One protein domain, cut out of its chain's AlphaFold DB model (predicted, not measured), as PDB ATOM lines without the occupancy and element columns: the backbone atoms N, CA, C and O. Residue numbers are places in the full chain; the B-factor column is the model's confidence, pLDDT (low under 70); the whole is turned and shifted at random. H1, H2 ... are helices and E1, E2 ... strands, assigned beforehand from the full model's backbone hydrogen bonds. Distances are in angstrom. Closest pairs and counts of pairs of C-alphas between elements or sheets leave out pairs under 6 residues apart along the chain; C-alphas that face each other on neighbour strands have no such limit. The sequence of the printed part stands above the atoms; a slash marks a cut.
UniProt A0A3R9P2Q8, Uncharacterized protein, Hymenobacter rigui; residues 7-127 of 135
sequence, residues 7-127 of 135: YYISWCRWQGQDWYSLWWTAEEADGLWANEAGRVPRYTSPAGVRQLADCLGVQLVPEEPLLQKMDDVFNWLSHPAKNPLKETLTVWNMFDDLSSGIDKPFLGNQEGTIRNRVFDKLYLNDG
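AT A GLANCE: This is residues 7 to 127 of the 135 residues of an uncharacterized protein of Hymenobacter rigui (UniProt A0A3R9P2Q8). A small, strongly twisted sheet of four strands stands between two helices: H1 packs over E2 toward one end of the elongated body, and H3, the longest helix, packs on edge strands E3 and E4. H2 and H4 lie toward the other end. The printed part has 121 residues with four named helices and four named strands, E1 E2 E3 H1 E4 H2 H3 H4; the mixed sheet runs E3 E2 E1 E4. The class is mixed, helices and strands; the whole is compact, with a radius of gyration of the C-alphas of 15.3 A and spans of 45 by 29 by 27 A.

HOW THE PARTS SIT: Start at the antiparallel hairpin of E1, residues 7 to 14, and E2, residues 17 to 25, where N 10 and O 21 are 2.8 A apart. E3, residues 30 to 32, extends the meander, each strand the antiparallel neighbour of the one before: N 24 and O 31, 2.8 A. E4, residues 67 to 69, is parallel to E1: N 68 and O 11, 2.8 A. H1, residues 46 to 56, is over E2 at a height over the sheet of 8.3 A; their closest C-alphas, Ser 21 and Val 49, are 5.9 A apart. E3, H1 and E4 form a split strand-helix-strand unit, with E2 and E1 between its strands and a right-handed crossover. H3, residues 87 to 101, is on the sheet; the closest C-alphas to E3 are Gly 31 and Asp 97, 4.0 A. H2, residues 70 to 78, only grazes the sheet and touches H3 at a steep tilt of 66 degrees, closest at C-alphas Val 73 and Thr 88, 5.7 A. H4, residues 113 to 125, only just touches H3, with 3 pairs of C-alphas within 8 A, closest at Leu 89 and Leu 122, 5.7 A. O i to N i+4 pairs are within hydrogen-bond range throughout H1, H2 and H3, and in 8 of 9 pairs of H4.

IN THESE COORDINATES: Find C-alpha 7 at (174.495, 149.143, 152.584), where E1 begins its 22.2 A; E2 spans 25.0 A, H3 20.7 A and H4 18.5 A, ending at C-alpha 125, (194.254, 167.767, 159.878).

THE WHOLE: The C-alphas farthest apart, Gly 57 and Lys 82, are 46.1 A apart. The printed part has no cut; the links E3 to H1 and H3 to H4 are long. Look for pLDDT under 70 at residues 111 to 127.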
ATOM      1  N   TYR A   7     173.922 149.150 153.927       96.94
ATOM      2  CA  TYR A   7     174.495 149.143 152.584       96.94
ATOM      3  C   TYR A   7     174.355 150.506 151.913       96.94
ATOM      4  O   TYR A   7     173.279 151.098 151.904       96.94
ATOM      5  N   TYR A   8     175.429 150.974 151.293       97.06
ATOM      6  CA  TYR A   8     175.545 152.302 150.708       97.06
ATOM      7  C   TYR A   8     176.094 152.224 149.288       97.06
ATOM      8  O   TYR A   8     176.811 151.293 148.905       97.06
ATOM      9  N   ILE A   9     175.788 153.250 148.501       97.62
ATOM     10  CA  ILE A   9     176.468 153.485 147.233       97.62
ATOM     11  C   ILE A   9     177.754 154.251 147.548       97.62
ATOM     12  O   ILE A   9     177.711 155.341 148.107       97.62
ATOM     13  N   SER A  10     178.901 153.695 147.173       96.12
ATOM     14  CA  SER A  10     180.179 154.406 147.189       96.12
ATOM     15  C   SER A  10     180.412 155.052 145.827       96.12
ATOM     16  O   SER A  10     180.231 154.388 144.804       96.12
ATOM     17  N   TRP A  11     180.802 156.329 145.801       96.81
ATOM     18  CA  TRP A  11     181.172 157.059 144.586       96.81
ATOM     19  C   TRP A  11     182.627 157.505 144.669       96.81
ATOM     20  O   TRP A  11     183.020 158.231 145.577       96.81
ATOM     21  N   CYS A  12     183.425 157.117 143.684       95.06
ATOM     22  CA  CYS A  12     184.820 157.506 143.594       95.06
ATOM     23  C   CYS A  12     185.158 158.055 142.206       95.06
ATOM     24  O   CYS A  12     184.660 157.566 141.192       95.06
ATOM     25  N   ARG A  13     186.070 159.032 142.166       95.12
ATOM     26  CA  ARG A  13     186.687 159.544 140.941       95.12
ATOM     27  C   ARG A  13     188.177 159.238 140.903       95.12
ATOM     28  O   ARG A  13     188.906 159.638 141.809       95.12
ATOM     29  N   TRP A  14     188.613 158.572 139.836       92.31
ATOM     30  CA  TRP A  14     190.009 158.228 139.571       92.31
ATOM     31  C   TRP A  14     190.358 158.412 138.093       92.31
ATOM     32  O   TRP A  14     189.664 157.901 137.217       92.31
ATOM     33  N   GLN A  15     191.450 159.114 137.814       92.81
ATOM     34  CA  GLN A  15     191.919 159.519 136.489       92.81
ATOM     35  C   GLN A  15     190.817 160.163 135.637       92.81
ATOM     36  O   GLN A  15     190.669 159.867 134.451       92.81
ATOM     37  N   GLY A  16     190.007 161.023 136.259       94.00
ATOM     38  CA  GLY A  16     188.867 161.676 135.620       94.00
ATOM     39  C   GLY A  16     187.681 160.753 135.323       94.00
ATOM     40  O   GLY A  16     186.731 161.191 134.678       94.00
ATOM     41  N   GLN A  17     187.710 159.497 135.774       95.88
ATOM     42  CA  GLN A  17     186.616 158.542 135.608       95.88
ATOM     43  C   GLN A  17     185.869 158.344 136.922       95.88
ATOM     44  O   GLN A  17     186.467 158.011 137.946       95.88
ATOM     45  N   ASP A  18     184.550 158.508 136.863       96.69
ATOM     46  CA  ASP A  18     183.655 158.181 137.965       96.69
ATOM     47  C   ASP A  18     183.320 156.692 137.953       96.69
ATOM     48  O   ASP A  18     182.990 156.113 136.913       96.69
ATOM     49  N   TRP A  19     183.374 156.078 139.127       96.06
ATOM     50  CA  TRP A  19     182.891 154.728 139.333       96.06
ATOM     51  C   TRP A  19     182.145 154.603 140.657       96.06
ATOM     52  O   TRP A  19     182.397 155.324 141.624       96.06
ATOM     53  N   TYR A  20     181.210 153.662 140.667       97.38
ATOM     54  CA  TYR A  20     180.319 153.390 141.781       97.38
ATOM     55  C   TYR A  20     180.441 151.931 142.210       97.38
ATOM     56  O   TYR A  20     180.621 151.048 141.365       97.38
ATOM     57  N   SER A  21     180.335 151.680 143.511       96.69
ATOM     58  CA  SER A  21     180.398 150.344 144.112       96.69
ATOM     59  C   SER A  21     179.434 150.225 145.296       96.69
ATOM     60  O   SER A  21     178.889 151.225 145.761       96.69
ATOM     61  N   LEU A  22     179.216 149.000 145.771       96.94
ATOM     62  CA  LEU A  22     178.461 148.702 146.982       96.94
ATOM     63  C   LEU A  22     179.413 148.699 148.187       96.94
ATOM     64  O   LEU A  22     180.364 147.920 148.213       96.94
ATOM     65  N   TRP A  23     179.146 149.548 149.174       96.19
ATOM     66  CA  TRP A  23     179.831 149.581 150.472       96.19
ATOM     67  C   TRP A  23     178.865 149.061 151.539       96.19
ATOM     68  O   TRP A  23     177.674 149.352 151.479       96.19
ATOM     69  N   TRP A  24     179.348 148.262 152.480       95.12
ATOM     70  CA  TRP A  24     178.633 147.859 153.682       95.12
ATOM     71  C   TRP A  24     179.338 148.322 154.972       95.12
ATOM     72  O   TRP A  24     180.563 148.320 155.047       95.12
ATOM     73  N   THR A  25     178.547 148.653 155.991       94.25
ATOM     74  CA  THR A  25     178.997 148.970 157.357       94.25
ATOM     75  C   THR A  25     178.293 148.047 158.335       94.25
ATOM     76  O   THR A  25     177.062 148.012 158.370       94.25
ATOM     77  N   ALA A  26     179.065 147.307 159.123       93.06
ATOM     78  CA  ALA A  26     178.615 146.457 160.220       93.06
ATOM     79  C   ALA A  26     179.215 146.950 161.550       93.06
ATOM     80  O   ALA A  26     180.044 147.851 161.565       93.06
ATOM     81  N   GLU A  27     178.810 146.350 162.671       89.56
ATOM     82  CA  GLU A  27     179.265 146.758 164.012       89.56
ATOM     83  C   GLU A  27     180.796 146.758 164.165       89.56
ATOM     84  O   GLU A  27     181.359 147.679 164.747       89.56
ATOM     85  N   GLU A  28     181.465 145.754 163.598       86.88
ATOM     86  CA  GLU A  28     182.902 145.520 163.796       86.88
ATOM     87  C   GLU A  28     183.753 145.842 162.559       86.88
ATOM     88  O   GLU A  28     184.977 145.709 162.599       86.88
ATOM     89  N   ALA A  29     183.131 146.190 161.428       89.12
ATOM     90  CA  ALA A  29     183.861 146.377 160.179       89.12
ATOM     91  C   ALA A  29     183.085 147.182 159.140       89.12
ATOM     92  O   ALA A  29     181.863 147.080 159.022       89.12
ATOM     93  N   ASP A  30     183.856 147.866 158.307       92.56
ATOM     94  CA  ASP A  30     183.431 148.462 157.052       92.56
ATOM     95  C   ASP A  30     184.065 147.702 155.883       92.56
ATOM     96  O   ASP A  30     185.141 147.102 156.004       92.56
ATOM     97  N   GLY A  31     183.396 147.696 154.729       93.00
ATOM     98  CA  GLY A  31     183.987 147.079 153.553       93.00
ATOM     99  C   GLY A  31     183.295 147.354 152.230       93.00
ATOM    100  O   GLY A  31     182.086 147.565 152.137       93.00
ATOM    101  N   LEU A  32     184.067 147.269 151.149       93.81
ATOM    102  CA  LEU A  32     183.503 147.203 149.803       93.81
ATOM    103  C   LEU A  32     183.054 145.779 149.487       93.81
ATOM    104  O   LEU A  32     183.728 144.801 149.807       93.81
ATOM    105  N   TRP A  33     181.917 145.642 148.815       94.81
ATOM    106  CA  TRP A  33     181.484 144.342 148.333       94.81
ATOM    107  C   TRP A  33     182.397 143.850 147.211       94.81
ATOM    108  O   TRP A  33     182.546 144.504 146.173       94.81
ATOM    109  N   ALA A  34     182.954 142.659 147.391       92.31
ATOM    110  CA  ALA A  34     183.679 141.940 146.362       92.31
ATOM    111  C   ALA A  34     182.912 140.684 145.941       92.31
ATOM    112  O   ALA A  34     182.233 140.043 146.742       92.31
ATOM    113  N   ASN A  35     183.036 140.323 144.666       90.12
ATOM    114  CA  ASN A  35     182.519 139.055 144.171       90.12
ATOM    115  C   ASN A  35     183.377 137.869 144.648       90.12
ATOM    116  O   ASN A  35     184.441 138.045 145.238       90.12
ATOM    117  N   GLU A  36     182.958 136.647 144.316       87.94
ATOM    118  CA  GLU A  36     183.661 135.405 144.684       87.94
ATOM    119  C   GLU A  36     185.117 135.333 144.184       87.94
ATOM    120  O   GLU A  36     185.934 134.604 144.739       87.94
ATOM    121  N   ALA A  37     185.469 136.113 143.157       88.94
ATOM    122  CA  ALA A  37     186.834 136.220 142.646       88.94
ATOM    123  C   ALA A  37     187.674 137.294 143.368       88.94
ATOM    124  O   ALA A  37     188.769 137.621 142.903       88.94
ATOM    125  N   GLY A  38     187.162 137.891 144.450       87.06
ATOM    126  CA  GLY A  38     187.820 138.967 145.193       87.06
ATOM    127  C   GLY A  38     187.892 140.285 144.420       87.06
ATOM    128  O   GLY A  38     188.789 141.092 144.654       87.06
ATOM    129  N   ARG A  39     186.998 140.503 143.446       89.12
ATOM    130  CA  ARG A  39     186.950 141.743 142.661       89.12
ATOM    131  C   ARG A  39     185.775 142.597 143.096       89.12
ATOM    132  O   ARG A  39     184.637 142.136 143.065       89.12
ATOM    133  N   VAL A  40     186.049 143.863 143.389       91.75
ATOM    134  CA  VAL A  40     185.014 144.880 143.589       91.75
ATOM    135  C   VAL A  40     184.475 145.318 142.221       91.75
ATOM    136  O   VAL A  40     185.243 145.849 141.407       91.75
ATOM    137  N   PRO A  41     183.188 145.076 141.905       93.19
ATOM    138  CA  PRO A  41     182.598 145.554 140.664       93.19
ATOM    139  C   PRO A  41     182.581 147.079 140.619       93.19
ATOM    140  O   PRO A  41     182.334 147.745 141.621       93.19
ATOM    141  N   ARG A  42     182.801 147.623 139.424       94.38
ATOM    142  CA  ARG A  42     182.746 149.060 139.165       94.38
ATOM    143  C   ARG A  42     181.614 149.340 138.197       94.38
ATOM    144  O   ARG A  42     181.599 148.791 137.095       94.38
ATOM    145  N   TYR A  43     180.704 150.210 138.600       97.31
ATOM    146  CA  TYR A  43     179.602 150.681 137.774       97.31
ATOM    147  C   TYR A  43     179.855 152.119 137.340       97.31
ATOM    148  O   TYR A  43     180.498 152.879 138.053       97.31
ATOM    149  N   THR A  44     179.325 152.514 136.186       96.69
ATOM    150  CA  THR A  44     179.413 153.895 135.679       96.69
ATOM    151  C   THR A  44     178.267 154.781 136.165       96.69
ATOM    152  O   THR A  44     178.227 155.966 135.851       96.69
ATOM    153  N   SER A  45     177.313 154.220 136.914       96.94
ATOM    154  CA  SER A  45     176.204 154.963 137.511       96.94
ATOM    155  C   SER A  45     175.699 154.298 138.799       96.94
ATOM    156  O   SER A  45     175.842 153.077 138.950       96.94
ATOM    157  N   PRO A  46     175.024 155.053 139.689       97.12
ATOM    158  CA  PRO A  46     174.370 154.506 140.880       97.12
ATOM    159  C   PRO A  46     173.337 153.411 140.570       97.12
ATOM    160  O   PRO A  46     173.127 152.512 141.380       97.12
ATOM    161  N   ALA A  47     172.703 153.454 139.391       97.12
ATOM    162  CA  ALA A  47     171.707 152.465 138.979       97.12
ATOM    163  C   ALA A  47     172.279 151.038 138.922       97.12
ATOM    164  O   ALA A  47     171.591 150.093 139.298       97.12
ATOM    165  N   GLY A  48     173.547 150.879 138.524       97.62
ATOM    166  CA  GLY A  48     174.205 149.570 138.514       97.62
ATOM    167  C   GLY A  48     174.412 148.994 139.919       97.62
ATOM    168  O   GLY A  48     174.224 147.800 140.132       97.62
ATOM    169  N   VAL A  49     174.714 149.851 140.900       97.69
ATOM    170  CA  VAL A  49     174.833 149.437 142.309       97.69
ATOM    171  C   VAL A  49     173.467 149.068 142.887       97.69
ATOM    172  O   VAL A  49     173.362 148.079 143.603       97.69
ATOM    173  N   ARG A  50     172.408 149.808 142.531       97.62
ATOM    174  CA  ARG A  50     171.026 149.468 142.922       97.62
ATOM    175  C   ARG A  50     170.618 148.097 142.389       97.62
ATOM    176  O   ARG A  50     170.164 147.264 143.159       97.62
ATOM    177  N   GLN A  51     170.890 147.828 141.113       97.75
ATOM    178  CA  GLN A  51     170.631 146.517 140.521       97.75
ATOM    179  C   GLN A  51     171.422 145.398 141.217       97.75
ATOM    180  O   GLN A  51     170.895 144.308 141.422       97.75
ATOM    181  N   LEU A  52     172.679 145.654 141.598       97.00
ATOM    182  CA  LEU A  52     173.459 144.702 142.389       97.00
ATOM    183  C   LEU A  52     172.811 144.444 143.757       97.00
ATOM    184  O   LEU A  52     172.694 143.287 144.149       97.00
ATOM    185  N   ALA A  53     172.387 145.490 144.466       96.75
ATOM    186  CA  ALA A  53     171.731 145.363 145.765       96.75
ATOM    187  C   ALA A  53     170.437 144.534 145.672       96.75
ATOM    188  O   ALA A  53     170.253 143.612 146.468       96.75
ATOM    189  N   ASP A  54     169.619 144.774 144.641       97.06
ATOM    190  CA  ASP A  54     168.407 143.996 144.360       97.06
ATOM    191  C   ASP A  54     168.731 142.510 144.122       97.06
ATOM    192  O   ASP A  54     168.098 141.629 144.703       97.06
ATOM    193  N   CYS A  55     169.761 142.216 143.317       96.12
ATOM    194  CA  CYS A  55     170.222 140.845 143.065       96.12
ATOM    195  C   CYS A  55     170.736 140.143 144.331       96.12
ATOM    196  O   CYS A  55     170.596 138.928 144.461       96.12
ATOM    197  N   LEU A  56     171.354 140.895 145.244       95.12
ATOM    198  CA  LEU A  56     171.867 140.385 146.516       95.12
ATOM    199  C   LEU A  56     170.788 140.311 147.607       95.12
ATOM    200  O   LEU A  56     171.055 139.766 148.676       95.12
ATOM    201  N   GLY A  57     169.588 140.845 147.354       95.94
ATOM    202  CA  GLY A  57     168.494 140.882 148.321       95.94
ATOM    203  C   GLY A  57     168.748 141.824 149.501       95.94
ATOM    204  O   GLY A  57     168.218 141.579 150.583       95.94
ATOM    205  N   VAL A  58     169.555 142.876 149.317       95.81
ATOM    206  CA  VAL A  58     169.873 143.853 150.371       95.81
ATOM    207  C   VAL A  58     169.262 145.217 150.096       95.81
ATOM    208  O   VAL A  58     169.104 145.629 148.949       95.81
ATOM    209  N   GLN A  59     168.930 145.939 151.165       96.31
ATOM    210  CA  GLN A  59     168.377 147.286 151.071       96.31
ATOM    211  C   GLN A  59     169.483 148.326 151.207       96.31
ATOM    212  O   GLN A  59     170.266 148.295 152.154       96.31
ATOM    213  N   LEU A  60     169.522 149.262 150.260       97.19
ATOM    214  CA  LEU A  60     170.396 150.423 150.339       97.19
ATOM    215  C   LEU A  60     169.803 151.468 151.284       97.19
ATOM    216  O   LEU A  60     168.607 151.765 151.219       97.19
ATOM    217  N   VAL A  61     170.658 152.083 152.090       97.38
ATOM    218  CA  VAL A  61     170.321 153.292 152.837       97.38
ATOM    219  C   VAL A  61     170.004 154.408 151.829       97.38
ATOM    220  O   VAL A  61     170.756 154.593 150.863       97.38
ATOM    221  N   PRO A  62     168.886 155.143 151.992       93.44
ATOM    222  CA  PRO A  62     168.462 156.180 151.055       93.44
ATOM    223  C   PRO A  62     169.261 157.478 151.256       93.44
ATOM    224  O   PRO A  62     168.718 158.502 151.663       93.44
ATOM    225  N   GLU A  63     170.557 157.423 150.961       93.81
ATOM    226  CA  GLU A  63     171.498 158.540 151.043       93.81
ATOM    227  C   GLU A  63     172.156 158.798 149.678       93.81
ATOM    228  O   GLU A  63     172.356 157.879 148.876       93.81
ATOM    229  N   GLU A  64     172.479 160.064 149.401       90.69
ATOM    230  CA  GLU A  64     173.264 160.435 148.222       90.69
ATOM    231  C   GLU A  64     174.745 160.086 148.439       90.69
ATOM    232  O   GLU A  64     175.323 160.477 149.454       90.69
ATOM    233  N   PRO A  65     175.398 159.387 147.493       93.12
ATOM    234  CA  PRO A  65     176.782 158.982 147.663       93.12
ATOM    235  C   PRO A  65     177.709 160.203 147.682       93.12
ATOM    236  O   PRO A  65     177.637 161.077 146.815       93.12
ATOM    237  N   LEU A  66     178.636 160.241 148.638       90.19
ATOM    238  CA  LEU A  66     179.665 161.277 148.695       90.19
ATOM    239  C   LEU A  66     180.818 160.947 147.741       90.19
ATOM    240  O   LEU A  66     181.324 159.826 147.726       90.19
ATOM    241  N   LEU A  67     181.254 161.943 146.960       93.56
ATOM    242  CA  LEU A  67     182.370 161.780 146.030       93.56
ATOM    243  C   LEU A  67     183.703 161.654 146.772       93.56
ATOM    244  O   LEU A  67     184.187 162.612 147.379       93.56
ATOM    245  N   GLN A  68     184.360 160.516 146.587       92.38
ATOM    246  CA  GLN A  68     185.747 160.296 146.977       92.38
ATOM    247  C   GLN A  68     186.687 160.746 145.850       92.38
ATOM    248  O   GLN A  68     186.735 160.147 144.772       92.38
ATOM    249  N   LYS A  69     187.430 161.833 146.077       92.12
ATOM    250  CA  LYS A  69     188.281 162.470 145.059       92.12
ATOM    251  C   LYS A  69     189.708 161.911 145.085       92.12
ATOM    252  O   LYS A  69     190.630 162.550 145.589       92.12
ATOM    253  N   MET A  70     189.915 160.717 144.530       91.31
ATOM    254  CA  MET A  70     191.261 160.125 144.486       91.31
ATOM    255  C   MET A  70     192.234 160.916 143.612       91.31
ATOM    256  O   MET A  70     193.428 160.936 143.901       91.31
ATOM    257  N   ASP A  71     191.731 161.598 142.581       91.44
ATOM    258  CA  ASP A  71     192.545 162.477 141.735       91.44
ATOM    259  C   ASP A  71     193.223 163.594 142.530       91.44
ATOM    260  O   ASP A  71     194.406 163.868 142.322       91.44
ATOM    261  N   ASP A  72     192.514 164.185 143.494       90.94
ATOM    262  CA  ASP A  72     193.049 165.254 144.338       90.94
ATOM    263  C   ASP A  72     194.185 164.721 145.221       90.94
ATOM    264  O   ASP A  72     195.252 165.335 145.321       90.94
ATOM    265  N   VAL A  73     193.995 163.533 145.804       89.25
ATOM    266  CA  VAL A  73     195.011 162.867 146.631       89.25
ATOM    267  C   VAL A  73     196.230 162.475 145.800       89.25
ATOM    268  O   VAL A  73     197.360 162.690 146.231       89.25
ATOM    269  N   PHE A  74     196.038 161.950 144.591       88.31
ATOM    270  CA  PHE A  74     197.144 161.591 143.701       88.31
ATOM    271  C   PHE A  74     197.920 162.806 143.192       88.31
ATOM    272  O   PHE A  74     199.154 162.786 143.149       88.31
ATOM    273  N   ASN A  75     197.220 163.891 142.866       88.69
ATOM    274  CA  ASN A  75     197.863 165.148 142.517       88.69
ATOM    275  C   ASN A  75     198.681 165.699 143.696       88.69
ATOM    276  O   ASN A  75     199.829 166.104 143.508       88.69
ATOM    277  N   TRP A  76     198.140 165.646 144.918       88.88
ATOM    278  CA  TRP A  76     198.877 166.021 146.126       88.88
ATOM    279  C   TRP A  76     200.097 165.125 146.367       88.88
ATOM    280  O   TRP A  76     201.165 165.642 146.670       88.88
ATOM    281  N   LEU A  77     199.999 163.807 146.172       84.69
ATOM    282  CA  LEU A  77     201.153 162.900 146.281       84.69
ATOM    283  C   LEU A  77     202.264 163.245 145.279       84.69
ATOM    284  O   LEU A  77     203.443 163.083 145.589       84.69
ATOM    285  N   SER A  78     201.892 163.748 144.101       85.81
ATOM    286  CA  SER A  78     202.838 164.194 143.071       85.81
ATOM    287  C   SER A  78     203.449 165.567 143.382       85.81
ATOM    288  O   SER A  78     204.572 165.850 142.967       85.81
ATOM    289  N   HIS A  79     202.737 166.409 144.136       85.12
ATOM    290  CA  HIS A  79     203.141 167.769 144.500       85.12
ATOM    291  C   HIS A  79     202.803 168.069 145.972       85.12
ATOM    292  O   HIS A  79     201.893 168.857 146.258       85.12
ATOM    293  N   PRO A  80     203.503 167.439 146.932       79.44
ATOM    294  CA  PRO A  80     203.079 167.455 148.324       79.44
ATOM    295  C   PRO A  80     203.206 168.851 148.932       79.44
ATOM    296  O   PRO A  80     204.291 169.426 149.032       79.44
ATOM    297  N   ALA A  81     202.075 169.379 149.394       78.12
ATOM    298  CA  ALA A  81     202.048 170.534 150.279       78.12
ATOM    299  C   ALA A  81     202.394 170.117 151.721       78.12
ATOM    300  O   ALA A  81     202.394 168.936 152.072       78.12
ATOM    301  N   LYS A  82     202.654 171.099 152.597       76.75
ATOM    302  CA  LYS A  82     202.994 170.849 154.013       76.75
ATOM    303  C   LYS A  82     201.936 170.004 154.744       76.75
ATOM    304  O   LYS A  82     202.295 169.203 155.608       76.75
ATOM    305  N   ASN A  83     200.667 170.192 154.385       79.25
ATOM    306  CA  ASN A  83     199.515 169.521 154.977       79.25
ATOM    307  C   ASN A  83     198.851 168.589 153.949       79.25
ATOM    308  O   ASN A  83     198.705 169.005 152.795       79.25
ATOM    309  N   PRO A  84     198.451 167.362 154.338       79.44
ATOM    310  CA  PRO A  84     197.566 166.535 153.524       79.44
ATOM    311  C   PRO A  84     196.213 167.209 153.285       79.44
ATOM    312  O   PRO A  84     195.767 168.030 154.089       79.44
ATOM    313  N   LEU A  85     195.580 166.837 152.175       83.81
ATOM    314  CA  LEU A  85     194.202 167.210 151.875       83.81
ATOM    315  C   LEU A  85     193.246 166.469 152.813       83.81
ATOM    316  O   LEU A  85     193.556 165.373 153.287       83.81
ATOM    317  N   LYS A  86     192.057 167.037 153.025       83.25
ATOM    318  CA  LYS A  86     190.996 166.388 153.804       83.25
ATOM    319  C   LYS A  86     190.644 165.017 153.214       83.25
ATOM    320  O   LYS A  86     190.509 164.021 153.914       83.25
ATOM    321  N   GLU A  87     190.600 164.961 151.888       86.31
ATOM    322  CA  GLU A  87     190.306 163.771 151.099       86.31
ATOM    323  C   GLU A  87     191.320 162.636 151.303       86.31
ATOM    324  O   GLU A  87     191.003 161.481 151.025       86.31
ATOM    325  N   THR A  88     192.528 162.918 151.805       86.88
ATOM    326  CA  THR A  88     193.542 161.878 152.011       86.88
ATOM    327  C   THR A  88     193.117 160.863 153.074       86.88
ATOM    328  O   THR A  88     193.394 159.680 152.894       86.88
ATOM    329  N   LEU A  89     192.404 161.282 154.129       84.75
ATOM    330  CA  LEU A  89     191.877 160.338 155.118       84.75
ATOM    331  C   LEU A  89     190.749 159.481 154.533       84.75
ATOM    332  O   LEU A  89     190.749 158.267 154.698       84.75
ATOM    333  N   THR A  90     189.828 160.088 153.783       86.12
ATOM    334  CA  THR A  90     188.746 159.348 153.117       86.12
ATOM    335  C   THR A  90     189.291 158.292 152.156       86.12
ATOM    336  O   THR A  90     188.852 157.149 152.184       86.12
ATOM    337  N   VAL A  91     190.288 158.647 151.339       88.12
ATOM    338  CA  VAL A  91     190.923 157.705 150.406       88.12
ATOM    339  C   VAL A  91     191.690 156.609 151.147       88.12
ATOM    340  O   VAL A  91     191.685 155.464 150.705       88.12
ATOM    341  N   TRP A  92     192.332 156.937 152.272       88.19
ATOM    342  CA  TRP A  92     192.988 155.947 153.123       88.19
ATOM    343  C   TRP A  92     191.994 154.917 153.662       88.19
ATOM    344  O   TRP A  92     192.222 153.721 153.488       88.19
ATOM    345  N   ASN A  93     190.880 155.376 154.241       87.19
ATOM    346  CA  ASN A  93     189.829 154.497 154.754       87.19
ATOM    347  C   ASN A  93     189.258 153.620 153.635       87.19
ATOM    348  O   ASN A  93     189.151 152.417 153.807       87.19
ATOM    349  N   MET A  94     189.052 154.164 152.430       88.62
ATOM    350  CA  MET A  94     188.560 153.356 151.310       88.62
ATOM    351  C   MET A  94     189.489 152.190 150.936       88.62
ATOM    352  O   MET A  94     189.018 151.142 150.493       88.62
ATOM    353  N   PHE A  95     190.810 152.358 151.059       88.56
ATOM    354  CA  PHE A  95     191.754 151.261 150.827       88.56
ATOM    355  C   PHE A  95     191.718 150.213 151.940       88.56
ATOM    356  O   PHE A  95     191.915 149.032 151.649       88.56
ATOM    357  N   ASP A  96     191.453 150.638 153.172       88.19
ATOM    358  CA  ASP A  96     191.218 149.746 154.302       88.19
ATOM    359  C   ASP A  96     189.929 148.930 154.102       88.19
ATOM    360  O   ASP A  96     189.957 147.702 154.087       88.19
ATOM    361  N   ASP A  97     188.826 149.596 153.760       90.62
ATOM    362  CA  ASP A  97     187.528 148.968 153.477       90.62
ATOM    363  C   ASP A  97     187.592 148.026 152.266       90.62
ATOM    364  O   ASP A  97     186.963 146.963 152.227       90.62
ATOM    365  N   LEU A  98     188.372 148.392 151.243       87.81
ATOM    366  CA  LEU A  98     188.647 147.518 150.105       87.81
ATOM    367  C   LEU A  98     189.336 146.230 150.560       87.81
ATOM    368  O   LEU A  98     188.979 145.149 150.097       87.81
ATOM    369  N   SER A  99     190.328 146.363 151.435       86.75
ATOM    370  CA  SER A  99     191.129 145.275 151.985       86.75
ATOM    371  C   SER A  99     190.286 144.339 152.853       86.75
ATOM    372  O   SER A  99     190.320 143.124 152.626       86.75
ATOM    373  N   SER A 100     189.461 144.894 153.743       84.12
ATOM    374  CA  SER A 100     188.456 144.169 154.529       84.12
ATOM    375  C   SER A 100     187.465 143.421 153.635       84.12
ATOM    376  O   SER A 100     187.183 142.244 153.853       84.12
ATOM    377  N   GLY A 101     187.000 144.061 152.558       80.56
ATOM    378  CA  GLY A 101     186.054 143.481 151.603       80.56
ATOM    379  C   GLY A 101     186.562 142.258 150.830       80.56
ATOM    380  O   GLY A 101     185.756 141.448 150.369       80.56
ATOM    381  N   ILE A 102     187.883 142.102 150.689       84.75
ATOM    382  CA  ILE A 102     188.520 140.986 149.965       84.75
ATOM    383  C   ILE A 102     189.316 140.038 150.873       84.75
ATOM    384  O   ILE A 102     190.023 139.169 150.354       84.75
ATOM    385  N   ASP A 103     189.239 140.220 152.194       83.88
ATOM    386  CA  ASP A 103     190.003 139.460 153.193       83.88
ATOM    387  C   ASP A 103     191.517 139.429 152.884       83.88
ATOM    388  O   ASP A 103     192.183 138.387 152.807       83.88
ATOM    389  N   LYS A 104     192.079 140.610 152.607       84.00
ATOM    390  CA  LYS A 104     193.526 140.816 152.434       84.00
ATOM    391  C   LYS A 104     193.995 141.890 153.393       84.00
ATOM    392  O   LYS A 104     193.230 142.805 153.633       84.00
ATOM    393  N   PRO A 105     195.237 141.850 153.897       82.12
ATOM    394  CA  PRO A 105     195.747 142.905 154.763       82.12
ATOM    395  C   PRO A 105     196.059 144.184 153.974       82.12
ATOM    396  O   PRO A 105     196.777 144.145 152.970       82.12
ATOM    397  N   PHE A 106     195.595 145.330 154.471       82.62
ATOM    398  CA  PHE A 106     196.026 146.633 153.988       82.62
ATOM    399  C   PHE A 106     197.389 146.966 154.590       82.62
ATOM    400  O   PHE A 106     197.533 147.120 155.801       82.62
ATOM    401  N   LEU A 107     198.417 147.109 153.748       77.38
ATOM    402  CA  LEU A 107     199.764 147.452 154.220       77.38
ATOM    403  C   LEU A 107     199.814 148.815 154.932       77.38
ATOM    404  O   LEU A 107     200.701 149.027 155.754       77.38
ATOM    405  N   GLY A 108     198.854 149.710 154.671       71.81
ATOM    406  CA  GLY A 108     198.710 150.962 155.418       71.81
ATOM    407  C   GLY A 108     198.434 150.750 156.912       71.81
ATOM    408  O   GLY A 108     198.844 151.566 157.735       71.81
ATOM    409  N   ASN A 109     197.831 149.623 157.296       72.00
ATOM    410  CA  ASN A 109     197.550 149.309 158.698       72.00
ATOM    411  C   ASN A 109     198.736 148.699 159.445       72.00
ATOM    412  O   ASN A 109     198.669 148.543 160.662       72.00
ATOM    413  N   GLN A 110     199.834 148.373 158.758       73.31
ATOM    414  CA  GLN A 110     201.029 147.880 159.434       73.31
ATOM    415  C   GLN A 110     201.687 149.017 160.221       73.31
ATOM    416  O   GLN A 110     202.042 150.065 159.673       73.31
ATOM    417  N   GLU A 111     201.844 148.816 161.528       64.06
ATOM    418  CA  GLU A 111     202.471 149.802 162.400       64.06
ATOM    419  C   GLU A 111     203.932 150.054 162.008       64.06
ATOM    420  O   GLU A 111     204.700 149.143 161.693       64.06
ATOM    421  N   GLY A 112     204.335 151.324 162.047       63.38
ATOM    422  CA  GLY A 112     205.696 151.732 161.728       63.38
ATOM    423  C   GLY A 112     205.904 153.233 161.882       63.38
ATOM    424  O   GLY A 112     204.962 154.024 161.848       63.38
ATOM    425  N   THR A 113     207.161 153.659 162.024       59.88
ATOM    426  CA  THR A 113     207.516 155.066 162.297       59.88
ATOM    427  C   THR A 113     207.036 156.025 161.203       59.88
ATOM    428  O   THR A 113     206.690 157.172 161.480       59.88
ATOM    429  N   ILE A 114     207.006 155.562 159.951       59.28
ATOM    430  CA  ILE A 114     206.528 156.342 158.803       59.28
ATOM    431  C   ILE A 114     204.996 156.391 158.796       59.28
ATOM    432  O   ILE A 114     204.434 157.472 158.640       59.28
ATOM    433  N   ARG A 115     204.331 155.253 159.048       67.12
ATOM    434  CA  ARG A 115     202.869 155.153 159.144       67.12
ATOM    435  C   ARG A 115     202.329 156.070 160.228       67.12
ATOM    436  O   ARG A 115     201.472 156.879 159.922       67.12
ATOM    437  N   ASN A 116     202.884 156.033 161.439       64.06
ATOM    438  CA  ASN A 116     202.403 156.870 162.543       64.06
ATOM    439  C   ASN A 116     202.521 158.363 162.205       64.06
ATOM    440  O   ASN A 116     201.570 159.106 162.375       64.06
ATOM    441  N   ARG A 117     203.619 158.796 161.570       62.16
ATOM    442  CA  ARG A 117     203.779 160.196 161.132       62.16
ATOM    443  C   ARG A 117     202.806 160.628 160.034       62.16
ATOM    444  O   ARG A 117     202.489 161.814 159.950       62.16
ATOM    445  N   VAL A 118     202.402 159.713 159.154       64.88
ATOM    446  CA  VAL A 118     201.398 159.980 158.113       64.88
ATOM    447  C   VAL A 118     200.005 159.969 158.736       64.88
ATOM    448  O   VAL A 118     199.282 160.947 158.598       64.88
ATOM    449  N   PHE A 119     199.677 158.926 159.494       66.38
ATOM    450  CA  PHE A 119     198.414 158.731 160.199       66.38
ATOM    451  C   PHE A 119     198.103 159.896 161.151       66.38
ATOM    452  O   PHE A 119     197.042 160.503 161.038       66.38
ATOM    453  N   ASP A 120     199.062 160.309 161.984       65.19
ATOM    454  CA  ASP A 120     198.916 161.462 162.879       65.19
ATOM    455  C   ASP A 120     198.578 162.728 162.087       65.19
ATOM    456  O   ASP A 120     197.664 163.465 162.439       65.19
ATOM    457  N   LYS A 121     199.260 162.979 160.963       65.19
ATOM    458  CA  LYS A 121     198.979 164.154 160.126       65.19
ATOM    459  C   LYS A 121     197.608 164.104 159.459       65.19
ATOM    460  O   LYS A 121     197.026 165.164 159.256       65.19
ATOM    461  N   LEU A 122     197.116 162.919 159.100       66.69
ATOM    462  CA  LEU A 122     195.804 162.752 158.478       66.69
ATOM    463  C   LEU A 122     194.681 163.015 159.484       66.69
ATOM    464  O   LEU A 122     193.812 163.839 159.217       66.69
ATOM    465  N   TYR A 123     194.756 162.415 160.671       63.22
ATOM    466  CA  TYR A 123     193.723 162.563 161.701       63.22
ATOM    467  C   TYR A 123     193.787 163.902 162.458       63.22
ATOM    468  O   TYR A 123     192.750 164.401 162.899       63.22
ATOM    469  N   LEU A 124     194.972 164.519 162.580       61.22
ATOM    470  CA  LEU A 124     195.115 165.874 163.135       61.22
ATOM    471  C   LEU A 124     194.589 166.951 162.173       61.22
ATOM    472  O   LEU A 124     194.009 167.932 162.634       61.22
ATOM    473  N   ASN A 125     194.766 166.794 160.854       58.50
ATOM    474  CA  ASN A 125     194.254 167.767 159.878       58.50
ATOM    475  C   ASN A 125     192.774 167.584 159.539       58.50
ATOM    476  O   ASN A 125     192.132 168.572 159.194       58.50
ATOM    477  N   ASP A 126     192.224 166.371 159.645       56.84
ATOM    478  CA  ASP A 126     190.783 166.154 159.451       56.84
ATOM    479  C   ASP A 126     189.944 166.653 160.648       56.84
ATOM    480  O   ASP A 126     188.721 166.739 160.584       56.84
ATOM    481  N   GLY A 127     190.607 167.045 161.747       52.75
ATOM    482  CA  GLY A 127     189.975 167.623 162.935       52.75
ATOM    483  C   GLY A 127     189.328 166.600 163.872       52.75
ATOM    484  O   GLY A 127     188.737 166.995 164.876       52.75
TER     485      GLY A 127